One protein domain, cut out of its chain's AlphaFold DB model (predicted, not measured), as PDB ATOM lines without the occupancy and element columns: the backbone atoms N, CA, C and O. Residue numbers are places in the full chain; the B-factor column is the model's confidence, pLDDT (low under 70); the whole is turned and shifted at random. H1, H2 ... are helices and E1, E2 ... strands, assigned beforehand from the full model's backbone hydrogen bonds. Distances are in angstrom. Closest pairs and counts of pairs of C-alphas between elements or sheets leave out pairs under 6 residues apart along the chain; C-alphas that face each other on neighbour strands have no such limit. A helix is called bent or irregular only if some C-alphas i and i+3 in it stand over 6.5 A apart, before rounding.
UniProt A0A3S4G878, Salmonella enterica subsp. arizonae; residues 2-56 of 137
ATOM      1  N   LEU A   2     -29.840 -32.095   5.675       98.12
ATOM      2  CA  LEU A   2     -29.770 -30.668   5.394       98.12
ATOM      3  C   LEU A   2     -28.674 -30.448   4.354       98.12
ATOM      4  O   LEU A   2     -27.578 -30.983   4.507       98.12
ATOM      5  N   ILE A   3     -28.982 -29.702   3.300       97.81
ATOM      6  CA  ILE A   3     -28.035 -29.328   2.247       97.81
ATOM      7  C   ILE A   3     -27.974 -27.810   2.221       97.81
ATOM      8  O   ILE A   3     -29.015 -27.160   2.157       97.81
ATOM      9  N   LEU A   4     -26.772 -27.244   2.234       97.81
ATOM     10  CA  LEU A   4     -26.574 -25.821   2.000       97.81
ATOM     11  C   LEU A   4     -25.849 -25.609   0.675       97.81
ATOM     12  O   LEU A   4     -24.743 -26.104   0.475       97.81
ATOM     13  N   ILE A   5     -26.465 -24.822  -0.199       97.69
ATOM     14  CA  ILE A   5     -25.821 -24.274  -1.388       97.69
ATOM     15  C   ILE A   5     -25.112 -22.976  -0.973       97.69
ATOM     16  O   ILE A   5     -25.762 -21.950  -0.750       97.69
ATOM     17  N   ASP A   6     -23.786 -23.042  -0.829       97.25
ATOM     18  CA  ASP A   6     -22.939 -21.925  -0.394       97.25
ATOM     19  C   ASP A   6     -22.411 -21.108  -1.586       97.25
ATOM     20  O   ASP A   6     -21.288 -21.290  -2.067       97.25
ATOM     21  N   GLY A   7     -23.257 -20.210  -2.090       97.00
ATOM     22  CA  GLY A   7     -22.962 -19.370  -3.244       97.00
ATOM     23  C   GLY A   7     -23.414 -19.972  -4.574       97.00
ATOM     24  O   GLY A   7     -24.434 -20.661  -4.668       97.00
ATOM     25  N   PHE A   8     -22.682 -19.659  -5.643       96.56
ATOM     26  CA  PHE A   8     -23.043 -20.086  -6.992       96.56
ATOM     27  C   PHE A   8     -22.793 -21.583  -7.212       96.56
ATOM     28  O   PHE A   8     -21.714 -22.102  -6.939       96.56
ATOM     29  N   VAL A   9     -23.778 -22.249  -7.814       96.44
ATOM     30  CA  VAL A   9     -23.652 -23.576  -8.425       96.44
ATOM     31  C   VAL A   9     -24.279 -23.531  -9.814       96.44
ATOM     32  O   VAL A   9     -25.153 -22.704 -10.078       96.44
ATOM     33  N   SER A  10     -23.858 -24.425 -10.709       97.38
ATOM     34  CA  SER A  10     -24.418 -24.478 -12.062       97.38
ATOM     35  C   SER A  10     -25.924 -24.768 -12.050       97.38
ATOM     36  O   SER A  10     -26.450 -25.410 -11.135       97.38
ATOM     37  N   THR A  11     -26.624 -24.353 -13.110       96.69
ATOM     38  CA  THR A  11     -28.066 -24.595 -13.277       96.69
ATOM     39  C   THR A  11     -28.420 -26.076 -13.151       96.69
ATOM     40  O   THR A  11     -29.413 -26.420 -12.517       96.69
ATOM     41  N   ASN A  12     -27.576 -26.966 -13.683       98.00
ATOM     42  CA  ASN A  12     -27.794 -28.410 -13.607       98.00
ATOM     43  C   ASN A  12     -27.771 -28.915 -12.158       98.00
ATOM     44  O   ASN A  12     -28.666 -29.658 -11.756       98.00
ATOM     45  N   ILE A  13     -26.795 -28.471 -11.360       96.88
ATOM     46  CA  ILE A  13     -26.692 -28.840  -9.942       96.88
ATOM     47  C   ILE A  13     -27.855 -28.246  -9.148       96.88
ATOM     48  O   ILE A  13     -28.499 -28.960  -8.381       96.88
ATOM     49  N   SER A  14     -28.186 -26.971  -9.374       96.12
ATOM     50  CA  SER A  14     -29.328 -26.341  -8.705       96.12
ATOM     51  C   SER A  14     -30.639 -27.068  -9.015       96.12
ATOM     52  O   SER A  14     -31.447 -27.269  -8.110       96.12
ATOM     53  N   ASN A  15     -30.859 -27.476 -10.267       97.12
ATOM     54  CA  ASN A  15     -32.057 -28.211 -10.669       97.12
ATOM     55  C   ASN A  15     -32.119 -29.589 -10.008       97.12
ATOM     56  O   ASN A  15     -33.167 -29.950  -9.478       97.12
ATOM     57  N   LEU A  16     -31.007 -30.330  -9.986       96.88
ATOM     58  CA  LEU A  16     -30.933 -31.633  -9.324       96.88
ATOM     59  C   LEU A  16     -31.259 -31.525  -7.831       96.88
ATOM     60  O   LEU A  16     -32.117 -32.255  -7.339       96.88
ATOM     61  N   ILE A  17     -30.621 -30.592  -7.120       96.12
ATOM     62  CA  ILE A  17     -30.850 -30.400  -5.682       96.12
ATOM     63  C   ILE A  17     -32.319 -30.038  -5.428       96.12
ATOM     64  O   ILE A  17     -32.965 -30.657  -4.587       96.12
ATOM     65  N   ASN A  18     -32.887 -29.114  -6.209       95.31
ATOM     66  CA  ASN A  18     -34.295 -28.728  -6.086       95.31
ATOM     67  C   ASN A  18     -35.261 -29.893  -6.353       95.31
ATOM     68  O   ASN A  18     -36.282 -30.008  -5.675       95.31
ATOM     69  N   LEU A  19     -34.960 -30.757  -7.326       97.12
ATOM     70  CA  LEU A  19     -35.751 -31.959  -7.589       97.12
ATOM     71  C   LEU A  19     -35.697 -32.930  -6.406       97.12
ATOM     72  O   LEU A  19     -36.744 -33.414  -5.980       97.12
ATOM     73  N   LEU A  20     -34.511 -33.153  -5.829       95.75
ATOM     74  CA  LEU A  20     -34.343 -34.004  -4.650       95.75
ATOM     75  C   LEU A  20     -35.174 -33.490  -3.467       95.75
ATOM     76  O   LEU A  20     -35.949 -34.259  -2.897       95.75
ATOM     77  N   GLY A  21     -35.102 -32.190  -3.160       96.06
ATOM     78  CA  GLY A  21     -35.899 -31.577  -2.088       96.06
ATOM     79  C   GLY A  21     -37.411 -31.645  -2.316       96.06
ATOM     80  O   GLY A  21     -38.171 -31.799  -1.366       96.06
ATOM     81  N   LYS A  22     -37.866 -31.588  -3.575       96.81
ATOM     82  CA  LYS A  22     -39.285 -31.798  -3.918       96.81
ATOM     83  C   LYS A  22     -39.714 -33.259  -3.773       96.81
ATOM     84  O   LYS A  22     -40.868 -33.516  -3.444       96.81
ATOM     85  N   SER A  23     -38.811 -34.198  -4.047       97.25
ATOM     86  CA  SER A  23     -39.106 -35.636  -4.033       97.25
ATOM     87  C   SER A  23     -39.081 -36.265  -2.637       97.25
ATOM     88  O   SER A  23     -39.786 -37.243  -2.397       97.25
ATOM     89  N   ASP A  24     -38.301 -35.709  -1.707       97.19
ATOM     90  CA  ASP A  24     -38.149 -36.243  -0.356       97.19
ATOM     91  C   ASP A  24     -38.190 -35.118   0.681       97.19
ATOM     92  O   ASP A  24     -37.235 -34.364   0.855       97.19
ATOM     93  N   ARG A  25     -39.289 -35.065   1.444       95.75
ATOM     94  CA  ARG A  25     -39.513 -34.078   2.515       95.75
ATOM     95  C   ARG A  25     -38.458 -34.100   3.627       95.75
ATOM     96  O   ARG A  25     -38.410 -33.184   4.441       95.75
ATOM     97  N   ARG A  26     -37.654 -35.164   3.722       95.50
ATOM     98  CA  ARG A  26     -36.546 -35.265   4.683       95.50
ATOM     99  C   ARG A  26     -35.323 -34.474   4.222       95.50
ATOM    100  O   ARG A  26     -34.374 -34.354   4.999       95.50
ATOM    101  N   ILE A  27     -35.303 -33.992   2.979       97.31
ATOM    102  CA  ILE A  27     -34.239 -33.174   2.400       97.31
ATOM    103  C   ILE A  27     -34.663 -31.710   2.478       97.31
ATOM    104  O   ILE A  27     -35.582 -31.283   1.786       97.31
ATOM    105  N   ILE A  28     -33.968 -30.937   3.307       97.62
ATOM    106  CA  ILE A  28     -34.165 -29.491   3.412       97.62
ATOM    107  C   ILE A  28     -32.975 -28.797   2.766       97.62
ATOM    108  O   ILE A  28     -31.821 -29.134   3.043       97.62
ATOM    109  N   ILE A  29     -33.271 -27.838   1.894       97.81
ATOM    110  CA  ILE A  29     -32.274 -27.108   1.118       97.81
ATOM    111  C   ILE A  29     -32.248 -25.673   1.619       97.81
ATOM    112  O   ILE A  29     -33.243 -24.956   1.544       97.81
ATOM    113  N   LEU A  30     -31.088 -25.265   2.108       97.50
ATOM    114  CA  LEU A  30     -30.747 -23.888   2.417       97.50
ATOM    115  C   LEU A  30     -29.880 -23.352   1.276       97.50
ATOM    116  O   LEU A  30     -29.135 -24.095   0.632       97.50
ATOM    117  N   LYS A  31     -29.960 -22.053   1.015       96.94
ATOM    118  CA  LYS A  31     -29.145 -21.397  -0.006       96.94
ATOM    119  C   LYS A  31     -28.779 -19.997   0.454       96.94
ATOM    120  O   LYS A  31     -29.624 -19.295   1.001       96.94
ATOM    121  N   ARG A  32     -27.544 -19.590   0.170       96.62
ATOM    122  CA  ARG A  32     -27.105 -18.192   0.249       96.62
ATOM    123  C   ARG A  32     -26.440 -17.777  -1.061       96.62
ATOM    124  O   ARG A  32     -25.951 -18.627  -1.803       96.62
ATOM    125  N   GLU A  33     -26.452 -16.484  -1.365       95.62
ATOM    126  CA  GLU A  33     -25.949 -15.962  -2.646       95.62
ATOM    127  C   GLU A  33     -24.423 -15.873  -2.704       95.62
ATOM    128  O   GLU A  33     -23.821 -16.134  -3.745       95.62
ATOM    129  N   LYS A  34     -23.795 -15.520  -1.581       96.88
ATOM    130  CA  LYS A  34     -22.348 -15.358  -1.464       96.88
ATOM    131  C   LYS A  34     -21.736 -16.585  -0.800       96.88
ATOM    132  O   LYS A  34     -22.228 -17.015   0.235       96.88
ATOM    133  N   ASN A  35     -20.657 -17.109  -1.377       97.56
ATOM    134  CA  ASN A  35     -19.871 -18.163  -0.745       97.56
ATOM    135  C   ASN A  35     -19.173 -17.611   0.509       97.56
ATOM    136  O   ASN A  35     -18.452 -16.612   0.426       97.56
ATOM    137  N   GLU A  36     -19.400 -18.255   1.649       97.81
ATOM    138  CA  GLU A  36     -18.783 -17.900   2.934       97.81
ATOM    139  C   GLU A  36     -17.870 -19.005   3.485       97.81
ATOM    140  O   GLU A  36     -17.310 -18.882   4.577       97.81
ATOM    141  N   GLY A  37     -17.680 -20.070   2.711       97.00
ATOM    142  CA  GLY A  37     -16.760 -21.152   2.995       97.00
ATOM    143  C   GLY A  37     -17.369 -22.264   3.845       97.00
ATOM    144  O   GLY A  37     -18.363 -22.103   4.555       97.00
ATOM    145  N   LEU A  38     -16.702 -23.422   3.808       94.88
ATOM    146  CA  LEU A  38     -17.172 -24.674   4.406       94.88
ATOM    147  C   LEU A  38     -17.527 -24.548   5.895       94.88
ATOM    148  O   LEU A  38     -18.558 -25.056   6.321       94.88
ATOM    149  N   ALA A  39     -16.695 -23.868   6.689       95.69
ATOM    150  CA  ALA A  39     -16.946 -23.713   8.121       95.69
ATOM    151  C   ALA A  39     -18.210 -22.879   8.397       95.69
ATOM    152  O   ALA A  39     -19.040 -23.290   9.206       95.69
ATOM    153  N   SER A  40     -18.398 -21.757   7.684       97.75
ATOM    154  CA  SER A  40     -19.626 -20.950   7.776       97.75
ATOM    155  C   SER A  40     -20.841 -21.772   7.349       97.75
ATOM    156  O   SER A  40     -21.865 -21.801   8.036       97.75
ATOM    157  N   ALA A  41     -20.703 -22.522   6.254       97.56
ATOM    158  CA  ALA A  41     -21.758 -23.373   5.741       97.56
ATOM    159  C   ALA A  41     -22.193 -24.455   6.746       97.56
ATOM    160  O   ALA A  41     -23.387 -24.621   7.004       97.56
ATOM    161  N   MET A  42     -21.231 -25.153   7.353       96.12
ATOM    162  CA  MET A  42     -21.493 -26.157   8.382       96.12
ATOM    163  C   MET A  42     -22.148 -25.552   9.624       96.12
ATOM    164  O   MET A  42     -23.132 -26.109  10.105       96.12
ATOM    165  N   ASN A  43     -21.654 -24.410  10.112       96.75
ATOM    166  CA  ASN A  43     -22.231 -23.742  11.279       96.75
ATOM    167  C   ASN A  43     -23.693 -23.363  11.032       96.75
ATOM    168  O   ASN A  43     -24.552 -23.702  11.834       96.75
ATOM    169  N   THR A  44     -24.012 -22.785   9.870       97.81
ATOM    170  CA  THR A  44     -25.405 -22.473   9.515       97.81
ATOM    171  C   THR A  44     -26.302 -23.709   9.468       97.81
ATOM    172  O   THR A  44     -27.453 -23.639   9.893       97.81
ATOM    173  N   LEU A  45     -25.805 -24.845   8.965       97.88
ATOM    174  CA  LEU A  45     -26.567 -26.095   8.963       97.88
ATOM    175  C   LEU A  45     -26.803 -26.625  10.382       97.88
ATOM    176  O   LEU A  45     -27.903 -27.092  10.673       97.88
ATOM    177  N   ILE A  46     -25.793 -26.548  11.251       96.81
ATOM    178  CA  ILE A  46     -25.884 -26.956  12.658       96.81
ATOM    179  C   ILE A  46     -26.882 -26.062  13.402       96.81
ATOM    180  O   ILE A  46     -27.816 -26.586  14.004       96.81
ATOM    181  N   ASP A  47     -26.750 -24.739  13.297       96.56
ATOM    182  CA  ASP A  47     -27.641 -23.776  13.953       96.56
ATOM    183  C   ASP A  47     -29.092 -23.976  13.503       96.56
ATOM    184  O   ASP A  47     -30.004 -24.076  14.326       96.56
ATOM    185  N   PHE A  48     -29.308 -24.124  12.191       97.50
ATOM    186  CA  PHE A  48     -30.628 -24.429  11.648       97.50
ATOM    187  C   PHE A  48     -31.184 -25.739  12.215       97.50
ATOM    188  O   PHE A  48     -32.355 -25.793  12.593       97.50
ATOM    189  N   ALA A  49     -30.366 -26.795  12.290       97.00
ATOM    190  CA  ALA A  49     -30.789 -28.084  12.824       97.00
ATOM    191  C   ALA A  49     -31.210 -27.983  14.296       97.00
ATOM    192  O   ALA A  49     -32.261 -28.508  14.659       97.00
ATOM    193  N   LEU A  50     -30.422 -27.288  15.120       95.25
ATOM    194  CA  LEU A  50     -30.683 -27.123  16.551       95.25
ATOM    195  C   LEU A  50     -31.972 -26.338  16.819       95.25
ATOM    196  O   LEU A  50     -32.736 -26.704  17.707       95.25
ATOM    197  N   VAL A  51     -32.238 -25.291  16.033       95.25
ATOM    198  CA  VAL A  51     -33.470 -24.493  16.159       95.25
ATOM    199  C   VAL A  51     -34.691 -25.248  15.625       95.25
ATOM    200  O   VAL A  51     -35.773 -25.168  16.201       95.25
ATOM    201  N   THR A  52     -34.536 -25.991  14.527       96.06
ATOM    202  CA  THR A  52     -35.660 -26.651  13.838       96.06
ATOM    203  C   THR A  52     -36.079 -27.959  14.509       96.06
ATOM    204  O   THR A  52     -37.256 -28.324  14.475       96.06
ATOM    205  N   TYR A  53     -35.133 -28.686  15.108       95.44
ATOM    206  CA  TYR A  53     -35.351 -30.025  15.651       95.44
ATOM    207  C   TYR A  53     -35.012 -30.058  17.151       95.44
ATOM    208  O   TYR A  53     -33.903 -30.439  17.520       95.44
ATOM    209  N   PRO A  54     -35.965 -29.725  18.044       91.88
ATOM    210  CA  PRO A  54     -35.702 -29.629  19.487       91.88
ATOM    211  C   PRO A  54     -35.300 -30.964  20.135       91.88
ATOM    212  O   PRO A  54     -34.648 -30.976  21.173       91.88
ATOM    213  N   ASN A  55     -35.665 -32.084  19.504       94.19
ATOM    214  CA  ASN A  55     -35.340 -33.440  19.953       94.19
ATOM    215  C   ASN A  55     -34.179 -34.060  19.154       94.19
ATOM    216  O   ASN A  55     -34.064 -35.281  19.086       94.19
ATOM    217  N   LEU A  56     -33.369 -33.249  18.467       95.25
ATOM    218  CA  LEU A  56     -32.186 -33.743  17.770       95.25
ATOM    219  C   LEU A  56     -31.196 -34.311  18.793       95.25
ATOM    220  O   LEU A  56     -30.896 -33.656  19.780       95.25
TER     221      LEU A  56
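What this domain is: This is residues 2 to 56 of the 137 residues of a protein of Salmonella enterica subsp. arizonae (UniProt A0A3S4G878). Two short parallel strands, E1 and E2, lie side by side as a small ribbon in the middle, between two helices: H1 on one side of the ribbon and H2 on the other, with the two helices apart from each other. The whole is a flat slab, 35 by 28 by 12 A along its three main axes, and residues 50 to 56, of which 50 to 52 belong to H2, stick out free. The printed part has 55 residues, with two named helices and two named strands in the order E1, H1, E2, H2; the sheet has the order E1, E2 and is parallel, and the class is mixed, helices and strands. It is only just compact, close to loose, with a radius of gyration of the C-alphas of 11.9 A.

How they stand to each other: The strands E1, residues 2 to 6, and E2, residues 28 to 32, are parallel neighbours, with 17 degrees between their N-to-C directions. C-alphas 4 and 30 face each other at 4.6 A. N 5 and O 30 are within hydrogen-bond range at 2.9 A, and so are N 30 and O 3 at 2.8 A. E1, H1, residues 11 to 23, and E2 form a strand-helix-strand unit, two parallel neighbour strands with a helix between them along the chain, and its crossover is right-handed. H1 and E2 have 4 pairs of C-alphas within 8 A, the closest being those of Gly 21 and Ile 28, 6.1 A apart. H1 and E1 are near each other, with 7 pairs of C-alphas within 10 A. H2, residues 38 to 52, and E1 have 7 pairs of C-alphas within 8 A, the closest being those of Asp 6 and Ala 41, 6.4 A apart. H2 and E2 are near each other, with 7 pairs of C-alphas within 10 A. H1 and H2 are apart. In both helices each O i to N i+4 pair is within hydrogen-bond range.

Where its parts are: E1 begins at C-alpha 2, at (-29.770, -30.668, 5.394), and measures 12.5 A from first to last C-alpha; E2 measures 13.7 A. H2 is the longest helix, 15 residues and 20.8 A, and ends at C-alpha 52, at (-35.660, -26.651, 13.838). H1 has 13 residues and measures 18.1 A, from C-alpha 11 at (-28.066, -24.595, -13.277) to C-alpha 23. Neither helix is bent.

The domain as a whole: The two C-alphas farthest apart are those of Thr 11 and Asn 55, at 35.1 A, while those of Leu 2 and Leu 56, the first and last printed, are 13.0 A apart. The printed part has no cut. The links E1 to H1, H1 to E2 and E2 to H2 are tight. The mean pLDDT of the printed part is 96.6, and no printed residue of this model is under 70.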